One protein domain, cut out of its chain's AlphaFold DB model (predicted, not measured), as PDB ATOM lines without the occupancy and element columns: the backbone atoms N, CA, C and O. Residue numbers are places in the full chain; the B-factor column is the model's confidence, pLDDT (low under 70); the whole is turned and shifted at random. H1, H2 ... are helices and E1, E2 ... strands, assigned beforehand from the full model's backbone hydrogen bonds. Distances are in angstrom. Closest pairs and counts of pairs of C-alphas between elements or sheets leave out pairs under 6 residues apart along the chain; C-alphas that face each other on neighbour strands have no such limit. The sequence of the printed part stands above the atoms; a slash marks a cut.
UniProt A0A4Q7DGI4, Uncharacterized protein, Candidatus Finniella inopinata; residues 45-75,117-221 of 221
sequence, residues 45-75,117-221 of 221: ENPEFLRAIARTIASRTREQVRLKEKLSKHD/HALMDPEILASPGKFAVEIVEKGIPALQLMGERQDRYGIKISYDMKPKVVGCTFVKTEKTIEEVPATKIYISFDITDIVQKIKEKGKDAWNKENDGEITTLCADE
ATOM      1  N   GLU A  45     -39.049  -4.075 -11.546       82.94
ATOM      2  CA  GLU A  45     -40.383  -3.745 -12.052       82.94
ATOM      3  C   GLU A  45     -40.864  -2.351 -11.608       82.94
ATOM      4  O   GLU A  45     -41.882  -1.872 -12.103       82.94
ATOM      5  N   ASN A  46     -40.140  -1.668 -10.709       89.69
ATOM      6  CA  ASN A  46     -40.529  -0.350 -10.213       89.69
ATOM      7  C   ASN A  46     -40.394   0.730 -11.315       89.69
ATOM      8  O   ASN A  46     -39.274   1.019 -11.752       89.69
ATOM      9  N   PRO A  47     -41.491   1.406 -11.716       91.44
ATOM     10  CA  PRO A  47     -41.472   2.422 -12.772       91.44
ATOM     11  C   PRO A  47     -40.495   3.582 -12.531       91.44
ATOM     12  O   PRO A  47     -39.832   4.034 -13.463       91.44
ATOM     13  N   GLU A  48     -40.355   4.053 -11.289       92.56
ATOM     14  CA  GLU A  48     -39.444   5.158 -10.962       92.56
ATOM     15  C   GLU A  48     -37.977   4.727 -11.046       92.56
ATOM     16  O   GLU A  48     -37.118   5.494 -11.487       92.56
ATOM     17  N   PHE A  49     -37.682   3.473 -10.696       92.75
ATOM     18  CA  PHE A  49     -36.343   2.912 -10.856       92.75
ATOM     19  C   PHE A  49     -35.980   2.733 -12.335       92.75
ATOM     20  O   PHE A  49     -34.896   3.137 -12.763       92.75
ATOM     21  N   LEU A  50     -36.914   2.225 -13.143       94.88
ATOM     22  CA  LEU A  50     -36.760   2.135 -14.596       94.88
ATOM     23  C   LEU A  50     -36.527   3.511 -15.227       94.88
ATOM     24  O   LEU A  50     -35.627   3.667 -16.056       94.88
ATOM     25  N   ARG A  51     -37.281   4.533 -14.801       96.00
ATOM     26  CA  ARG A  51     -37.061   5.914 -15.245       96.00
ATOM     27  C   ARG A  51     -35.675   6.417 -14.852       96.00
ATOM     28  O   ARG A  51     -35.019   7.049 -15.676       96.00
ATOM     29  N   ALA A  52     -35.198   6.130 -13.640       95.00
ATOM     30  CA  ALA A  52     -33.860   6.532 -13.207       95.00
ATOM     31  C   ALA A  52     -32.757   5.912 -14.084       95.00
ATOM     32  O   ALA A  52     -31.871   6.638 -14.536       95.00
ATOM     33  N   ILE A  53     -32.850   4.610 -14.390       95.94
ATOM     34  CA  ILE A  53     -31.932   3.931 -15.320       95.94
ATOM     35  C   ILE A  53     -31.989   4.593 -16.702       95.94
ATOM     36  O   ILE A  53     -30.959   5.008 -17.235       95.94
ATOM     37  N   ALA A  54     -33.189   4.748 -17.266       96.62
ATOM     38  CA  ALA A  54     -33.383   5.347 -18.582       96.62
ATOM     39  C   ALA A  54     -32.844   6.784 -18.660       96.62
ATOM     40  O   ALA A  54     -32.193   7.143 -19.638       96.62
ATOM     41  N   ARG A  55     -33.041   7.588 -17.607       96.19
ATOM     42  CA  ARG A  55     -32.505   8.952 -17.490       96.19
ATOM     43  C   ARG A  55     -30.982   8.954 -17.495       96.19
ATOM     44  O   ARG A  55     -30.386   9.758 -18.206       96.19
ATOM     45  N   THR A  56     -30.354   8.054 -16.737       95.88
ATOM     46  CA  THR A  56     -28.892   7.904 -16.731       95.88
ATOM     47  C   THR A  56     -28.359   7.498 -18.100       95.88
ATOM     48  O   THR A  56     -27.348   8.038 -18.530       95.88
ATOM     49  N   ILE A  57     -29.022   6.586 -18.814       96.25
ATOM     50  CA  ILE A  57     -28.579   6.175 -20.153       96.25
ATOM     51  C   ILE A  57     -28.788   7.317 -21.166       96.25
ATOM     52  O   ILE A  57     -27.883   7.628 -21.939       96.25
ATOM     53  N   ALA A  58     -29.947   7.983 -21.143       93.88
ATOM     54  CA  ALA A  58     -30.314   9.037 -22.093       93.88
ATOM     55  C   ALA A  58     -29.499  10.335 -21.952       93.88
ATOM     56  O   ALA A  58     -29.376  11.099 -22.916       93.88
ATOM     57  N   SER A  59     -28.920  10.602 -20.778       92.38
ATOM     58  CA  SER A  59     -28.063  11.773 -20.565       92.38
ATOM     59  C   SER A  59     -26.663  11.623 -21.169       92.38
ATOM     60  O   SER A  59     -25.975  12.626 -21.364       92.38
ATOM     61  N   ARG A  60     -26.230  10.400 -21.504       93.31
ATOM     62  CA  ARG A  60     -24.889  10.142 -22.043       93.31
ATOM     63  C   ARG A  60     -24.768  10.683 -23.464       93.31
ATOM     64  O   ARG A  60     -25.521  10.295 -24.357       93.31
ATOM     65  N   THR A  61     -23.734  11.484 -23.723       91.00
ATOM     66  CA  THR A  61     -23.445  12.019 -25.067       91.00
ATOM     67  C   THR A  61     -23.310  10.910 -26.116       91.00
ATOM     68  O   THR A  61     -23.846  11.041 -27.215       91.00
ATOM     69  N   ARG A  62     -22.660   9.787 -25.768       91.94
ATOM     70  CA  ARG A  62     -22.526   8.616 -26.656       91.94
ATOM     71  C   ARG A  62     -23.885   8.091 -27.115       91.94
ATOM     72  O   ARG A  62     -24.073   7.818 -28.297       91.94
ATOM     73  N   GLU A  63     -24.830   7.967 -26.190       92.31
ATOM     74  CA  GLU A  63     -26.152   7.415 -26.476       92.31
ATOM     75  C   GLU A  63     -27.018   8.407 -27.258       92.31
ATOM     76  O   GLU A  63     -27.740   7.997 -28.161       92.31
ATOM     77  N   GLN A  64     -26.880   9.714 -27.020       89.69
ATOM     78  CA  GLN A  64     -27.550  10.739 -27.831       89.69
ATOM     79  C   GLN A  64     -27.080  10.733 -29.294       89.69
ATOM     80  O   GLN A  64     -27.896  10.878 -30.206       89.69
ATOM     81  N   VAL A  65     -25.777  10.533 -29.532       88.19
ATOM     82  CA  VAL A  65     -25.224  10.372 -30.889       88.19
ATOM     83  C   VAL A  65     -25.752   9.089 -31.526       88.19
ATOM     84  O   VAL A  65     -26.300   9.128 -32.628       88.19
ATOM     85  N   ARG A  66     -25.666   7.966 -30.809       85.88
ATOM     86  CA  ARG A  66     -26.118   6.652 -31.284       85.88
ATOM     87  C   ARG A  66     -27.612   6.605 -31.567       85.88
ATOM     88  O   ARG A  66     -28.043   5.957 -32.517       85.88
ATOM     89  N   LEU A  67     -28.413   7.319 -30.781       88.50
ATOM     90  CA  LEU A  67     -29.845   7.422 -31.004       88.50
ATOM     91  C   LEU A  67     -30.136   7.958 -32.406       88.50
ATOM     92  O   LEU A  67     -31.011   7.423 -33.072       88.50
ATOM     93  N   LYS A  68     -29.377   8.947 -32.895       83.94
ATOM     94  CA  LYS A  68     -29.555   9.486 -34.251       83.94
ATOM     95  C   LYS A  68     -29.386   8.414 -35.336       83.94
ATOM     96  O   LYS A  68     -30.088   8.469 -36.343       83.94
ATOM     97  N   GLU A  69     -28.490   7.456 -35.116       79.69
ATOM     98  CA  GLU A  69     -28.241   6.317 -36.010       79.69
ATOM     99  C   GLU A  69     -29.311   5.228 -35.872       79.69
ATOM    100  O   GLU A  69     -29.639   4.557 -36.846       79.69
ATOM    101  N   LYS A  70     -29.872   5.070 -34.668       81.50
ATOM    102  CA  LYS A  70     -30.893   4.067 -34.341       81.50
ATOM    103  C   LYS A  70     -32.337   4.577 -34.419       81.50
ATOM    104  O   LYS A  70     -33.256   3.857 -34.035       81.50
ATOM    105  N   LEU A  71     -32.565   5.794 -34.911       83.19
ATOM    106  CA  LEU A  71     -33.915   6.279 -35.198       83.19
ATOM    107  C   LEU A  71     -34.572   5.351 -36.215       83.19
ATOM    108  O   LEU A  71     -33.993   5.081 -37.268       83.19
ATOM    109  N   SER A  72     -35.807   4.928 -35.945       71.00
ATOM    110  CA  SER A  72     -36.598   4.185 -36.925       71.00
ATOM    111  C   SER A  72     -37.113   5.131 -38.013       71.00
ATOM    112  O   SER A  72     -38.282   5.521 -38.043       71.00
ATOM    113  N   LYS A  73     -36.198   5.559 -38.886       71.62
ATOM    114  CA  LYS A  73     -36.502   6.331 -40.089       71.62
ATOM    115  C   LYS A  73     -36.667   5.342 -41.229       71.62
ATOM    116  O   LYS A  73     -35.708   4.676 -41.617       71.62
ATOM    117  N   HIS A  74     -37.870   5.248 -41.774       72.19
ATOM    118  CA  HIS A  74     -38.072   4.514 -43.013       72.19
ATOM    119  C   HIS A  74     -37.968   5.472 -44.187       72.19
ATOM    120  O   HIS A  74     -38.589   6.533 -44.196       72.19
ATOM    121  N   ASP A  75     -37.159   5.087 -45.171       72.25
ATOM    122  CA  ASP A  75     -37.102   5.785 -46.447       72.25
ATOM    123  C   ASP A  75     -38.498   5.819 -47.089       72.25
ATOM    124  O   ASP A  75     -39.265   4.853 -46.982       72.25
ATOM    125  N   HIS A 117     -43.849   0.563 -38.188       82.75
ATOM    126  CA  HIS A 117     -43.902   1.822 -37.456       82.75
ATOM    127  C   HIS A 117     -42.909   2.800 -38.072       82.75
ATOM    128  O   HIS A 117     -41.719   2.503 -38.177       82.75
ATOM    129  N   ALA A 118     -43.389   3.965 -38.490       84.12
ATOM    130  CA  ALA A 118     -42.557   5.011 -39.062       84.12
ATOM    131  C   ALA A 118     -42.631   6.266 -38.200       84.12
ATOM    132  O   ALA A 118     -43.697   6.856 -38.039       84.12
ATOM    133  N   LEU A 119     -41.479   6.698 -37.683       89.19
ATOM    134  CA  LEU A 119     -41.336   8.025 -37.097       89.19
ATOM    135  C   LEU A 119     -41.125   9.039 -38.226       89.19
ATOM    136  O   LEU A 119     -40.170   8.915 -38.995       89.19
ATOM    137  N   MET A 120     -42.014  10.027 -38.337       87.69
ATOM    138  CA  MET A 120     -42.039  10.955 -39.478       87.69
ATOM    139  C   MET A 120     -41.993  12.432 -39.075       87.69
ATOM    140  O   MET A 120     -41.792  13.278 -39.942       87.69
ATOM    141  N   ASP A 121     -42.136  12.754 -37.788       90.62
ATOM    142  CA  ASP A 121     -42.145  14.138 -37.317       90.62
ATOM    143  C   ASP A 121     -40.804  14.863 -37.544       90.62
ATOM    144  O   ASP A 121     -39.789  14.471 -36.954       90.62
ATOM    145  N   PRO A 122     -40.766  15.950 -38.335       88.31
ATOM    146  CA  PRO A 122     -39.521  16.642 -38.659       88.31
ATOM    147  C   PRO A 122     -38.777  17.199 -37.442       88.31
ATOM    148  O   PRO A 122     -37.546  17.182 -37.427       88.31
ATOM    149  N   GLU A 123     -39.487  17.668 -36.412       91.00
ATOM    150  CA  GLU A 123     -38.858  18.245 -35.218       91.00
ATOM    151  C   GLU A 123     -38.143  17.161 -34.407       91.00
ATOM    152  O   GLU A 123     -36.987  17.336 -34.006       91.00
ATOM    153  N   ILE A 124     -38.801  16.011 -34.224       90.62
ATOM    154  CA  ILE A 124     -38.216  14.853 -33.540       90.62
ATOM    155  C   ILE A 124     -37.023  14.316 -34.333       90.62
ATOM    156  O   ILE A 124     -35.965  14.040 -33.765       90.62
ATOM    157  N   LEU A 125     -37.153  14.226 -35.658       88.31
ATOM    158  CA  LEU A 125     -36.087  13.745 -36.534       88.31
ATOM    159  C   LEU A 125     -34.870  14.682 -36.575       88.31
ATOM    160  O   LEU A 125     -33.752  14.189 -36.783       88.31
ATOM    161  N   ALA A 126     -35.080  15.989 -36.391       89.50
ATOM    162  CA  ALA A 126     -34.032  17.002 -36.338       89.50
ATOM    163  C   ALA A 126     -33.303  17.030 -34.986       89.50
ATOM    164  O   ALA A 126     -32.095  17.258 -34.954       89.50
ATOM    165  N   SER A 127     -34.013  16.792 -33.876       90.12
ATOM    166  CA  SER A 127     -33.471  16.907 -32.510       90.12
ATOM    167  C   SER A 127     -33.802  15.701 -31.613       90.12
ATOM    168  O   SER A 127     -34.365  15.874 -30.529       90.12
ATOM    169  N   PRO A 128     -33.414  14.472 -31.995       89.81
ATOM    170  CA  PRO A 128     -33.848  13.249 -31.312       89.81
ATOM    171  C   PRO A 128     -33.416  13.176 -29.842       89.81
ATOM    172  O   PRO A 128     -34.178  12.696 -29.012       89.81
ATOM    173  N   GLY A 129     -32.234  13.696 -29.490       88.12
ATOM    174  CA  GLY A 129     -31.753  13.713 -28.102       88.12
ATOM    175  C   GLY A 129     -32.610  14.582 -27.174       88.12
ATOM    176  O   GLY A 129     -32.882  14.183 -26.045       88.12
ATOM    177  N   LYS A 130     -33.109  15.728 -27.663       87.19
ATOM    178  CA  LYS A 130     -34.025  16.593 -26.900       87.19
ATOM    179  C   LYS A 130     -35.320  15.847 -26.575       87.19
ATOM    180  O   LYS A 130     -35.756  15.847 -25.427       87.19
ATOM    181  N   PHE A 131     -35.905  15.193 -27.578       89.62
ATOM    182  CA  PHE A 131     -37.146  14.441 -27.405       89.62
ATOM    183  C   PHE A 131     -36.950  13.168 -26.581       89.62
ATOM    184  O   PHE A 131     -37.829  12.824 -25.805       89.62
ATOM    185  N   ALA A 132     -35.793  12.507 -26.665       89.94
ATOM    186  CA  ALA A 132     -35.472  11.371 -25.804       89.94
ATOM    187  C   ALA A 132     -35.550  11.740 -24.319       89.94
ATOM    188  O   ALA A 132     -36.200  11.036 -23.553       89.94
ATOM    189  N   VAL A 133     -34.944  12.866 -23.925       90.00
ATOM    190  CA  VAL A 133     -35.026  13.361 -22.543       90.00
ATOM    191  C   VAL A 133     -36.477  13.661 -22.167       90.00
ATOM    192  O   VAL A 133     -36.944  13.204 -21.131       90.00
ATOM    193  N   GLU A 134     -37.220  14.363 -23.023       91.81
ATOM    194  CA  GLU A 134     -38.630  14.675 -22.763       91.81
ATOM    195  C   GLU A 134     -39.496  13.421 -22.555       91.81
ATOM    196  O   GLU A 134     -40.287  13.370 -21.613       91.81
ATOM    197  N   ILE A 135     -39.325  12.404 -23.400       94.12
ATOM    198  CA  ILE A 135     -40.073  11.146 -23.322       94.12
ATOM    199  C   ILE A 135     -39.707  10.381 -22.051       94.12
ATOM    200  O   ILE A 135     -40.598   9.850 -21.397       94.12
ATOM    201  N   VAL A 136     -38.429  10.341 -21.666       96.31
ATOM    202  CA  VAL A 136     -38.000   9.695 -20.415       96.31
ATOM    203  C   VAL A 136     -38.664  10.347 -19.198       96.31
ATOM    204  O   VAL A 136     -39.123   9.643 -18.297       96.31
ATOM    205  N   GLU A 137     -38.754  11.678 -19.179       94.56
ATOM    206  CA  GLU A 137     -39.350  12.415 -18.061       94.56
ATOM    207  C   GLU A 137     -40.873  12.271 -17.991       94.56
ATOM    208  O   GLU A 137     -41.426  12.059 -16.912       94.56
ATOM    209  N   LYS A 138     -41.561  12.394 -19.130       94.06
ATOM    210  CA  LYS A 138     -43.029  12.490 -19.174       94.06
ATOM    211  C   LYS A 138     -43.731  11.178 -19.510       94.06
ATOM    212  O   LYS A 138     -44.937  11.062 -19.308       94.06
ATOM    213  N   GLY A 139     -43.009  10.218 -20.072       95.00
ATOM    214  CA  GLY A 139     -43.557   8.953 -20.532       95.00
ATOM    215  C   GLY A 139     -43.745   7.929 -19.418       95.00
ATOM    216  O   GLY A 139     -43.315   8.112 -18.276       95.00
ATOM    217  N   ILE A 140     -44.393   6.828 -19.779       95.25
ATOM    218  CA  ILE A 140     -44.713   5.704 -18.902       95.25
ATOM    219  C   ILE A 140     -43.672   4.603 -19.147       95.25
ATOM    220  O   ILE A 140     -43.662   4.029 -20.240       95.25
ATOM    221  N   PRO A 141     -42.781   4.317 -18.180       95.25
ATOM    222  CA  PRO A 141     -41.798   3.255 -18.317       95.25
ATOM    223  C   PRO A 141     -42.422   1.885 -18.048       95.25
ATOM    224  O   PRO A 141     -43.166   1.700 -17.086       95.25
ATOM    225  N   ALA A 142     -42.066   0.912 -18.878       93.19
ATOM    226  CA  ALA A 142     -42.418  -0.487 -18.716       93.19
ATOM    227  C   ALA A 142     -41.186  -1.365 -18.951       93.19
ATOM    228  O   ALA A 142     -40.445  -1.172 -19.921       93.19
ATOM    229  N   LEU A 143     -40.985  -2.348 -18.073       91.19
ATOM    230  CA  LEU A 143     -40.018  -3.413 -18.304       91.19
ATOM    231  C   LEU A 143     -40.542  -4.316 -19.428       91.19
ATOM    232  O   LEU A 143     -41.711  -4.699 -19.435       91.19
ATOM    233  N   GLN A 144     -39.680  -4.661 -20.378       87.56
ATOM    234  CA  GLN A 144     -39.995  -5.555 -21.487       87.56
ATOM    235  C   GLN A 144     -38.947  -6.654 -21.605       87.56
ATOM    236  O   GLN A 144     -37.756  -6.413 -21.412       87.56
ATOM    237  N   LEU A 145     -39.382  -7.855 -21.978       82.12
ATOM    238  CA  LEU A 145     -38.472  -8.896 -22.446       82.12
ATOM    239  C   LEU A 145     -38.198  -8.667 -23.936       82.12
ATOM    240  O   LEU A 145     -39.129  -8.519 -24.727       82.12
ATOM    241  N   MET A 146     -36.925  -8.581 -24.318       70.00
ATOM    242  CA  MET A 146     -36.534  -8.228 -25.683       70.00
ATOM    243  C   MET A 146     -36.313  -9.465 -26.563       70.00
ATOM    244  O   MET A 146     -35.293 -10.145 -26.470       70.00
ATOM    245  N   GLY A 147     -37.210  -9.672 -27.526       60.53
ATOM    246  CA  GLY A 147     -37.098 -10.726 -28.539       60.53
ATOM    247  C   GLY A 147     -37.663 -12.078 -28.095       60.53
ATOM    248  O   GLY A 147     -38.265 -12.204 -27.036       60.53
ATOM    249  N   GLU A 148     -37.483 -13.103 -28.933       53.97
ATOM    250  CA  GLU A 148     -38.003 -14.463 -28.679       53.97
ATOM    251  C   GLU A 148     -37.260 -15.193 -27.548       53.97
ATOM    252  O   GLU A 148     -37.762 -16.172 -26.996       53.97
ATOM    253  N   ARG A 149     -36.058 -14.726 -27.189       52.06
ATOM    254  CA  ARG A 149     -35.279 -15.278 -26.079       52.06
ATOM    255  C   ARG A 149     -35.647 -14.531 -24.795       52.06
ATOM    256  O   ARG A 149     -35.427 -13.329 -24.688       52.06
ATOM    257  N   GLN A 150     -36.214 -15.249 -23.826       64.69
ATOM    258  CA  GLN A 150     -36.703 -14.716 -22.543       64.69
ATOM    259  C   GLN A 150     -35.587 -14.270 -21.570       64.69
ATOM    260  O   GLN A 150     -35.815 -14.155 -20.369       64.69
ATOM    261  N   ASP A 151     -34.369 -14.042 -22.059       75.69
ATOM    262  CA  ASP A 151     -33.182 -13.701 -21.272       75.69
ATOM    263  C   ASP A 151     -32.730 -12.243 -21.440       75.69
ATOM    264  O   ASP A 151     -31.846 -11.789 -20.711       75.69
ATOM    265  N   ARG A 152     -33.338 -11.493 -22.367       86.50
ATOM    266  CA  ARG A 152     -33.007 -10.085 -22.600       86.50
ATOM    267  C   ARG A 152     -34.028  -9.160 -21.971       86.50
ATOM    268  O   ARG A 152     -35.231  -9.352 -22.132       86.50
ATOM    269  N   TYR A 153     -33.535  -8.113 -21.326       90.88
ATOM    270  CA  TYR A 153     -34.349  -7.122 -20.634       90.88
ATOM    271  C   TYR A 153     -34.201  -5.760 -21.295       90.88
ATOM    272  O   TYR A 153     -33.094  -5.322 -21.606       90.88
ATOM    273  N   GLY A 154     -35.321  -5.073 -21.459       93.69
ATOM    274  CA  GLY A 154     -35.365  -3.717 -21.965       93.69
ATOM    275  C   GLY A 154     -36.339  -2.845 -21.196       93.69
ATOM    276  O   GLY A 154     -37.210  -3.328 -20.476       93.69
ATOM    277  N   ILE A 155     -36.194  -1.538 -21.369       95.12
ATOM    278  CA  ILE A 155     -37.165  -0.545 -20.908       95.12
ATOM    279  C   ILE A 155     -37.818   0.034 -22.153       95.12
ATOM    280  O   ILE A 155     -37.099   0.505 -23.030       95.12
ATOM    281  N   LYS A 156     -39.150   0.035 -22.230       94.81
ATOM    282  CA  LYS A 156     -39.903   0.855 -23.191       94.81
ATOM    283  C   LYS A 156     -40.532   2.006 -22.422       94.81
ATOM    284  O   LYS A 156     -41.229   1.770 -21.441       94.81
ATOM    285  N   ILE A 157     -40.279   3.237 -22.853       96.12
ATOM    286  CA  ILE A 157     -40.945   4.422 -22.312       96.12
ATOM    287  C   ILE A 157     -41.800   5.023 -23.415       96.12
ATOM    288  O   ILE A 157     -41.255   5.537 -24.392       96.12
ATOM    289  N   SER A 158     -43.119   4.952 -23.249       95.38
ATOM    290  CA  SER A 158     -44.091   5.491 -24.205       95.38
ATOM    291  C   SER A 158     -44.646   6.830 -23.721       95.38
ATOM    292  O   SER A 158     -44.947   6.997 -22.540       95.38
ATOM    293  N   TYR A 159     -44.813   7.783 -24.632       95.62
ATOM    294  CA  TYR A 159     -45.353   9.113 -24.360       95.62
ATOM    295  C   TYR A 159     -46.427   9.468 -25.393       95.62
ATOM    296  O   TYR A 159     -46.209   9.328 -26.598       95.62
ATOM    297  N   ASP A 160     -47.594   9.908 -24.918       94.69
ATOM    298  CA  ASP A 160     -48.691  10.381 -25.767       94.69
ATOM    299  C   ASP A 160     -48.469  11.866 -26.094       94.69
ATOM    300  O   ASP A 160     -48.428  12.712 -25.199       94.69
ATOM    301  N   MET A 161     -48.293  12.174 -27.380       91.38
ATOM    302  CA  MET A 161     -48.036  13.521 -27.891       91.38
ATOM    303  C   MET A 161     -49.300  14.208 -28.419       91.38
ATOM    304  O   MET A 161     -49.197  15.220 -29.117       91.38
ATOM    305  N   LYS A 162     -50.502  13.697 -28.114       87.56
ATOM    306  CA  LYS A 162     -51.762  14.297 -28.577       87.56
ATOM    307  C   LYS A 162     -51.835  15.816 -28.344       87.56
ATOM    308  O   LYS A 162     -51.452  16.301 -27.281       87.56
ATOM    309  N   PRO A 163     -52.399  16.565 -29.314       88.56
ATOM    310  CA  PRO A 163     -52.980  16.092 -30.579       88.56
ATOM    311  C   PRO A 163     -51.956  15.919 -31.726       88.56
ATOM    312  O   PRO A 163     -52.359  15.731 -32.871       88.56
ATOM    313  N   LYS A 164     -50.645  16.004 -31.462       90.94
ATOM    314  CA  LYS A 164     -49.595  15.956 -32.491       90.94
ATOM    315  C   LYS A 164     -49.445  14.542 -33.064       90.94
ATOM    316  O   LYS A 164     -49.187  13.590 -32.331       90.94
ATOM    317  N   VAL A 165     -49.560  14.416 -34.385       92.38
ATOM    318  CA  VAL A 165     -49.196  13.191 -35.116       92.38
ATOM    319  C   VAL A 165     -47.682  13.165 -35.281       92.38
ATOM    320  O   VAL A 165     -47.106  14.095 -35.835       92.38
ATOM    321  N   VAL A 166     -47.043  12.102 -34.799       92.12
ATOM    322  CA  VAL A 166     -45.579  11.953 -34.815       92.12
ATOM    323  C   VAL A 166     -45.081  11.007 -35.905       92.12
ATOM    324  O   VAL A 166     -43.893  10.969 -36.235       92.12
ATOM    325  N   GLY A 167     -45.988  10.216 -36.466       90.94
ATOM    326  CA  GLY A 167     -45.664   9.155 -37.400       90.94
ATOM    327  C   GLY A 167     -46.897   8.372 -37.813       90.94
ATOM    328  O   GLY A 167     -48.021   8.868 -37.721       90.94
ATOM    329  N   CYS A 168     -46.688   7.132 -38.233       88.31
ATOM    330  CA  CYS A 168     -47.773   6.219 -38.551       88.31
ATOM    331  C   CYS A 168     -47.403   4.758 -38.297       88.31
ATOM    332  O   CYS A 168     -46.231   4.369 -38.305       88.31
ATOM    333  N   THR A 169     -48.443   3.956 -38.095       85.56
ATOM    334  CA  THR A 169     -48.386   2.498 -38.034       85.56
ATOM    335  C   THR A 169     -49.114   1.949 -39.256       85.56
ATOM    336  O   THR A 169     -50.270   2.297 -39.496       85.56
ATOM    337  N   PHE A 170     -48.459   1.097 -40.046       79.38
ATOM    338  CA  PHE A 170     -49.095   0.445 -41.192       79.38
ATOM    339  C   PHE A 170     -49.600  -0.949 -40.812       79.38
ATOM    340  O   PHE A 170     -48.848  -1.930 -40.824       79.38
ATOM    341  N   VAL A 171     -50.892  -1.046 -40.521       77.81
ATOM    342  CA  VAL A 171     -51.550  -2.285 -40.098       77.81
ATOM    343  C   VAL A 171     -51.925  -3.102 -41.329       77.81
ATOM    344  O   VAL A 171     -52.502  -2.592 -42.286       77.81
ATOM    345  N   LYS A 172     -51.576  -4.391 -41.339       72.31
ATOM    346  CA  LYS A 172     -51.986  -5.302 -42.412       72.31
ATOM    347  C   LYS A 172     -53.356  -5.895 -42.078       72.31
ATOM    348  O   LYS A 172     -53.478  -6.603 -41.086       72.31
ATOM    349  N   THR A 173     -54.344  -5.664 -42.935       69.31
ATOM    350  CA  THR A 173     -55.641  -6.353 -42.894       69.31
ATOM    351  C   THR A 173     -55.639  -7.526 -43.884       69.31
ATOM    352  O   THR A 173     -54.672  -7.738 -44.624       69.31
ATOM    353  N   GLU A 174     -56.711  -8.321 -43.917       64.06
ATOM    354  CA  GLU A 174     -56.841  -9.446 -44.859       64.06
ATOM    355  C   GLU A 174     -56.777  -9.013 -46.333       64.06
ATOM    356  O   GLU A 174     -56.402  -9.810 -47.194       64.06
ATOM    357  N   LYS A 175     -57.134  -7.758 -46.630       64.56
ATOM    358  CA  LYS A 175     -57.313  -7.262 -48.002       64.56
ATOM    359  C   LYS A 175     -56.414  -6.079 -48.347       64.56
ATOM    360  O   LYS A 175     -56.127  -5.873 -49.523       64.56
ATOM    361  N   THR A 176     -55.975  -5.305 -47.360       70.62
ATOM    362  CA  THR A 176     -55.271  -4.036 -47.570       70.62
ATOM    363  C   THR A 176     -54.229  -3.784 -46.484       70.62
ATOM    364  O   THR A 176     -54.016  -4.578 -45.566       70.62
ATOM    365  N   ILE A 177     -53.514  -2.673 -46.624       73.31
ATOM    366  CA  ILE A 177     -52.656  -2.133 -45.580       73.31
ATOM    367  C   ILE A 177     -53.186  -0.752 -45.257       73.31
ATOM    368  O   ILE A 177     -53.293   0.087 -46.150       73.31
ATOM    369  N   GLU A 178     -53.537  -0.547 -43.997       79.00
ATOM    370  CA  GLU A 178     -54.098   0.703 -43.504       79.00
ATOM    371  C   GLU A 178     -53.006   1.526 -42.828       79.00
ATOM    372  O   GLU A 178     -52.215   1.008 -42.040       79.00
ATOM    373  N   GLU A 179     -52.951   2.811 -43.167       84.50
ATOM    374  CA  GLU A 179     -52.079   3.788 -42.523       84.50
ATOM    375  C   GLU A 179     -52.834   4.426 -41.356       84.50
ATOM    376  O   GLU A 179     -53.800   5.159 -41.562       84.50
ATOM    377  N   VAL A 180     -52.390   4.143 -40.134       87.12
ATOM    378  CA  VAL A 180     -52.968   4.696 -38.906       87.12
ATOM    379  C   VAL A 180     -52.029   5.781 -38.376       87.12
ATOM    380  O   VAL A 180     -50.882   5.464 -38.045       87.12
ATOM    381  N   PRO A 181     -52.459   7.057 -38.296       89.88
ATOM    382  CA  PRO A 181     -51.653   8.114 -37.697       89.88
ATOM    383  C   PRO A 181     -51.287   7.771 -36.252       89.88
ATOM    384  O   PRO A 181     -52.156   7.496 -35.427       89.88
ATOM    385  N   ALA A 182     -49.997   7.821 -35.941       91.62
ATOM    386  CA  ALA A 182     -49.483   7.580 -34.604       91.62
ATOM    387  C   ALA A 182     -49.339   8.912 -33.867       91.62
ATOM    388  O   ALA A 182     -48.690   9.841 -34.354       91.62
ATOM    389  N   THR A 183     -49.939   9.000 -32.682       93.50
ATOM    390  CA  THR A 183     -49.793  10.146 -31.763       93.50
ATOM    391  C   THR A 183     -48.950   9.801 -30.544       93.50
ATOM    392  O   THR A 183     -48.599  10.683 -29.765       93.50
ATOM    393  N   LYS A 184     -48.581   8.527 -30.389       93.94
ATOM    394  CA  LYS A 184     -47.663   8.074 -29.358       93.94
ATOM    395  C   LYS A 184     -46.274   7.862 -29.942       93.94
ATOM    396  O   LYS A 184     -46.104   7.518 -31.112       93.94
ATOM    397  N   ILE A 185     -45.273   8.074 -29.108       93.31
ATOM    398  CA  ILE A 185     -43.872   7.805 -29.406       93.31
ATOM    399  C   ILE A 185     -43.298   6.958 -28.281       93.31
ATOM    400  O   ILE A 185     -43.689   7.125 -27.125       93.31
ATOM    401  N   TYR A 186     -42.353   6.080 -28.595       93.94
ATOM    402  CA  TYR A 186     -41.592   5.382 -27.574       93.94
ATOM    403  C   TYR A 186     -40.096   5.466 -27.824       93.94
ATOM    404  O   TYR A 186     -39.627   5.473 -28.964       93.94
ATOM    405  N   ILE A 187     -39.352   5.474 -26.724       94.38
ATOM    406  CA  ILE A 187     -37.918   5.208 -26.693       94.38
ATOM    407  C   ILE A 187     -37.686   3.894 -25.957       94.38
ATOM    408  O   ILE A 187     -38.353   3.607 -24.959       94.38
ATOM    409  N   SER A 188     -36.755   3.086 -26.457       94.00
ATOM    410  CA  SER A 188     -36.396   1.826 -25.822       94.00
ATOM    411  C   SER A 188     -34.917   1.735 -25.478       94.00
ATOM    412  O   SER A 188     -34.054   2.294 -26.160       94.00
ATOM    413  N   PHE A 189     -34.631   0.969 -24.432       94.81
ATOM    414  CA  PHE A 189     -33.299   0.749 -23.882       94.81
ATOM    415  C   PHE A 189     -33.060  -0.751 -23.722       94.81
ATOM    416  O   PHE A 189     -33.973  -1.452 -23.299       94.81
ATOM    417  N   ASP A 190     -31.862  -1.233 -24.043       94.12
ATOM    418  CA  ASP A 190     -31.397  -2.553 -23.601       94.12
ATOM    419  C   ASP A 190     -30.715  -2.368 -22.247       94.12
ATOM    420  O   ASP A 190     -29.835  -1.515 -22.114       94.12
ATOM    421  N   ILE A 191     -31.160  -3.129 -21.251       95.00
ATOM    422  CA  ILE A 191     -30.655  -3.078 -19.875       95.00
ATOM    423  C   ILE A 191     -30.285  -4.473 -19.361       95.00
ATOM    424  O   ILE A 191     -30.235  -4.703 -18.153       95.00
ATOM    425  N   THR A 192     -30.073  -5.431 -20.264       93.12
ATOM    426  CA  THR A 192     -29.827  -6.836 -19.910       93.12
ATOM    427  C   THR A 192     -28.639  -6.982 -18.956       93.12
ATOM    428  O   THR A 192     -28.729  -7.692 -17.954       93.12
ATOM    429  N   ASP A 193     -27.550  -6.266 -19.225       93.31
ATOM    430  CA  ASP A 193     -26.338  -6.251 -18.406       93.31
ATOM    431  C   ASP A 193     -26.564  -5.621 -17.023       93.31
ATOM    432  O   ASP A 193     -26.074  -6.144 -16.020       93.31
ATOM    433  N   ILE A 194     -27.347  -4.540 -16.952       94.44
ATOM    434  CA  ILE A 194     -27.764  -3.910 -15.693       94.44
ATOM    435  C   ILE A 194     -28.560  -4.914 -14.856       94.44
ATOM    436  O   ILE A 194     -28.233  -5.143 -13.693       94.44
ATOM    437  N   VAL A 195     -29.570  -5.562 -15.445       92.19
ATOM    438  CA  VAL A 195     -30.415  -6.539 -14.745       92.19
ATOM    439  C   VAL A 195     -29.593  -7.715 -14.221       92.19
ATOM    440  O   VAL A 195     -29.789  -8.131 -13.079       92.19
ATOM    441  N   GLN A 196     -28.659  -8.240 -15.017       91.38
ATOM    442  CA  GLN A 196     -27.762  -9.318 -14.587       91.38
ATOM    443  C   GLN A 196     -26.901  -8.890 -13.392       91.38
ATOM    444  O   GLN A 196     -26.889  -9.572 -12.368       91.38
ATOM    445  N   LYS A 197     -26.266  -7.715 -13.463       92.94
ATOM    446  CA  LYS A 197     -25.443  -7.182 -12.365       92.94
ATOM    447  C   LYS A 197     -26.252  -6.942 -11.093       92.94
ATOM    448  O   LYS A 197     -25.765  -7.250 -10.008       92.94
ATOM    449  N   ILE A 198     -27.485  -6.450 -11.214       90.75
ATOM    450  CA  ILE A 198     -28.378  -6.250 -10.065       90.75
ATOM    451  C   ILE A 198     -28.735  -7.584  -9.410       90.75
ATOM    452  O   ILE A 198     -28.643  -7.705  -8.190       90.75
ATOM    453  N   LYS A 199     -29.089  -8.599 -10.206       87.50
ATOM    454  CA  LYS A 199     -29.406  -9.938  -9.690       87.50
ATOM    455  C   LYS A 199     -28.221 -10.580  -8.963       87.50
ATOM    456  O   LYS A 199     -28.429 -11.265  -7.970       87.50
ATOM    457  N   GLU A 200     -26.997 -10.361  -9.442       89.75
ATOM    458  CA  GLU A 200     -25.785 -10.956  -8.868       89.75
ATOM    459  C   GLU A 200     -25.239 -10.199  -7.650       89.75
ATOM    460  O   GLU A 200     -24.744 -10.816  -6.708       89.75
ATOM    461  N   LYS A 201     -25.256  -8.861  -7.690       89.44
ATOM    462  CA  LYS A 201     -24.464  -8.001  -6.790       89.44
ATOM    463  C   LYS A 201     -25.269  -6.868  -6.143       89.44
ATOM    464  O   LYS A 201     -24.704  -6.087  -5.380       89.44
ATOM    465  N   GLY A 202     -26.568  -6.781  -6.416       86.62
ATOM    466  CA  GLY A 202     -27.475  -5.778  -5.861       86.62
ATOM    467  C   GLY A 202     -27.633  -4.520  -6.722       86.62
ATOM    468  O   GLY A 202     -26.904  -4.285  -7.685       86.62
ATOM    469  N   LYS A 203     -28.616  -3.689  -6.357       84.62
ATOM    470  CA  LYS A 203     -29.138  -2.563  -7.160       84.62
ATOM    471  C   LYS A 203     -28.113  -1.526  -7.644       84.62
ATOM    472  O   LYS A 203     -28.338  -0.887  -8.669       84.62
ATOM    473  N   ASP A 204     -26.996  -1.368  -6.937       86.75
ATOM    474  CA  ASP A 204     -25.967  -0.357  -7.224       86.75
ATOM    475  C   ASP A 204     -24.756  -0.924  -7.988       86.75
ATOM    476  O   ASP A 204     -23.783  -0.216  -8.234       86.75
ATOM    477  N   ALA A 205     -24.792  -2.203  -8.377       90.69
ATOM    478  CA  ALA A 205     -23.643  -2.903  -8.954       90.69
ATOM    479  C   ALA A 205     -23.357  -2.597 -10.434       90.69
ATOM    480  O   ALA A 205     -22.362  -3.076 -10.986       90.69
ATOM    481  N   TRP A 206     -24.230  -1.843 -11.097       94.56
ATOM    482  CA  TRP A 206     -24.085  -1.493 -12.503       94.56
ATOM    483  C   TRP A 206     -23.304  -0.187 -12.683       94.56
ATOM    484  O   TRP A 206     -23.352   0.736 -11.869       94.56
ATOM    485  N   ASN A 207     -22.558  -0.106 -13.779       95.31
ATOM    486  CA  ASN A 207     -21.763   1.050 -14.150       95.31
ATOM    487  C   ASN A 207     -22.635   2.083 -14.875       95.31
ATOM    488  O   ASN A 207     -22.996   1.913 -16.040       95.31
ATOM    489  N   LYS A 208     -22.898   3.203 -14.198       94.44
ATOM    490  CA  LYS A 208     -23.724   4.310 -14.701       94.44
ATOM    491  C   LYS A 208     -23.205   4.985 -15.969       94.44
ATOM    492  O   LYS A 208     -23.999   5.629 -16.646       94.44
ATOM    493  N   GLU A 209     -21.939   4.809 -16.330       94.25
ATOM    494  CA  GLU A 209     -21.353   5.381 -17.549       94.25
ATOM    495  C   GLU A 209     -21.393   4.414 -18.738       94.25
ATOM    496  O   GLU A 209     -21.470   4.844 -19.889       94.25
ATOM    497  N   ASN A 210     -21.362   3.105 -18.476       93.81
ATOM    498  CA  ASN A 210     -21.111   2.104 -19.516       93.81
ATOM    499  C   ASN A 210     -22.275   1.152 -19.772       93.81
ATOM    500  O   ASN A 210     -22.440   0.727 -20.916       93.81
ATOM    501  N   ASP A 211     -23.054   0.834 -18.741       95.44
ATOM    502  CA  ASP A 211     -24.032  -0.246 -18.801       95.44
ATOM    503  C   ASP A 211     -25.359   0.226 -19.393       95.44
ATOM    504  O   ASP A 211     -25.809   1.348 -19.130       95.44
ATOM    505  N   GLY A 212     -25.981  -0.642 -20.184       94.88
ATOM    506  CA  GLY A 212     -27.181  -0.349 -20.958       94.88
ATOM    507  C   GLY A 212     -26.976   0.632 -22.121       94.88
ATOM    508  O   GLY A 212     -26.031   1.427 -22.168       94.88
ATOM    509  N   GLU A 213     -27.892   0.584 -23.086       95.12
ATOM    510  CA  GLU A 213     -27.838   1.415 -24.294       95.12
ATOM    511  C   GLU A 213     -29.224   1.784 -24.825       95.12
ATOM    512  O   GLU A 213     -30.191   1.037 -24.664       95.12
ATOM    513  N   ILE A 214     -29.317   2.916 -25.527       93.69
ATOM    514  CA  ILE A 214     -30.506   3.248 -26.313       93.69
ATOM    515  C   ILE A 214     -30.577   2.295 -27.509       93.69
ATOM    516  O   ILE A 214     -29.603   2.081 -28.245       93.69
ATOM    517  N   THR A 215     -31.758   1.720 -27.731       89.69
ATOM    518  CA  THR A 215     -31.998   0.784 -28.834       89.69
ATOM    519  C   THR A 215     -32.779   1.399 -29.977       89.69
ATOM    520  O   THR A 215     -32.396   1.160 -31.117       89.69
ATOM    521  N   THR A 216     -33.818   2.191 -29.725       90.19
ATOM    522  CA  THR A 216     -34.532   2.911 -30.790       90.19
ATOM    523  C   THR A 216     -35.392   4.042 -30.229       90.19
ATOM    524  O   THR A 216     -35.699   4.074 -29.037       90.19
ATOM    525  N   LEU A 217     -35.782   4.960 -31.113       91.38
ATOM    526  CA  LEU A 217     -36.890   5.896 -30.938       91.38
ATOM    527  C   LEU A 217     -37.811   5.735 -32.150       91.38
ATOM    528  O   LEU A 217     -37.352   5.837 -33.296       91.38
ATOM    529  N   CYS A 218     -39.090   5.467 -31.902       90.56
ATOM    530  CA  CYS A 218     -40.052   5.125 -32.944       90.56
ATOM    531  C   CYS A 218     -41.468   5.588 -32.584       90.56
ATOM    532  O   CYS A 218     -41.787   5.786 -31.413       90.56
ATOM    533  N   ALA A 219     -42.319   5.744 -33.598       90.62
ATOM    534  CA  ALA A 219     -43.751   5.899 -33.391       90.62
ATOM    535  C   ALA A 219     -44.328   4.658 -32.685       90.62
ATOM    536  O   ALA A 219     -43.896   3.533 -32.944       90.62
ATOM    537  N   ASP A 220     -45.291   4.887 -31.801       86.50
ATOM    538  CA  ASP A 220     -46.044   3.862 -31.081       86.50
ATOM    539  C   ASP A 220     -47.520   3.930 -31.496       86.50
ATOM    540  O   ASP A 220     -47.990   4.964 -31.981       86.50
ATOM    541  N   GLU A 221     -48.249   2.834 -31.303       76.81
ATOM    542  CA  GLU A 221     -49.708   2.789 -31.496       76.81
ATOM    543  C   GLU A 221     -50.489   3.616 -30.458       76.81
ATOM    544  O   GLU A 221     -50.056   3.735 -29.286       76.81
TER     545      GLU A 221
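Overview. This is residues 45 to 75 and 117 to 221 of the 221 residues of an uncharacterized protein of Candidatus Finniella inopinata (UniProt A0A4Q7DGI4). A strongly twisted sheet of four strands, E2 E3 E6 E7, has H1, H4 and H2 covering one face, with the other face largely bare. The small sheet E1 E4 E5 makes one end of the long axis, and H5 makes the other. The printed part has 136 residues with five named helices and seven named strands, in the order H1 H2 E1 H3 H4 E2 E3 E4 E5 E6 H5 E7; both sheets are antiparallel. The class is mixed, helices and strands, and the whole is compact, with a radius of gyration of the C-alphas of 15.5 A, though elongated, spanning 51 by 33 by 24 A.

Arrangement. Begin with the larger sheet: E2, residues 140 to 145, E3, residues 153 to 160, E6, residues 184 to 190, and E7, residues 213 to 220, in that order. Look at N 142 and O 156, 2.8 A apart in the hairpin E2 and E3, at N 157 and O 187, 2.9 A, between E3 and E6, and at N 188 and O 216, 3.0 A, between E6 and E7. H1, residues 47 to 58, and H4, residues 128 to 138, make two layers with it, helices on one face of a sheet. Each has a height over the sheet of 8.5 A and runs across the strands. H1 and H4 touch, closest at the C-alphas of Arg 55 and Val 136, 6.3 A, at a shallow tilt of 16 degrees, opposite ways. On the same face H2, residues 61 to 70, lies over E7, closest at the C-alphas of Lys 70 and Thr 216, 5.2 A. H5, residues 192 to 201, only grazes the sheet with residues 192 to 196. The second sheet runs E1, residues 117 to 119, E4, residues 167 to 172, E5, residues 177 to 182; find N 118 and O 168, 2.9 A, and, in the hairpin E4 and E5, N 169 and O 180, 2.9 A. E5 runs on into E6 across one residue at 88 degrees. H3, residues 122 to 126, is close to H4 but not clearly touching it, the C-alphas of Ile 124 and Phe 131 being 6.2 A apart. Every O i to N i+4 pair is within hydrogen-bond range in H1, H3, H4 and H5; in H2 4 of 6 are.

Along the chain. Find C-alpha 153 at (-34.349, -7.122, -20.634); from there E3 runs 23.2 A to C-alpha 160. E6 spans 20.3 A and E7 19.6 A, ending at C-alpha 220, (-46.044, 3.862, -31.081). H1 starts at C-alpha 47, (-41.472, 2.422, -12.772), and runs 16.0 A; H4 runs 15.2 A.

Size, cuts and confidence. The C-alphas farthest apart, of Lys 175 and Lys 201, are 52.7 A apart. Residues 76 to 116 are not printed, and C-alphas 75 and 117 are 11.9 A apart across that cut. The link from H5 to E7, 11 residues, is long. The mean pLDDT of the printed part is 88.0, and residues 147 to 150 and 173 to 175 are under 70.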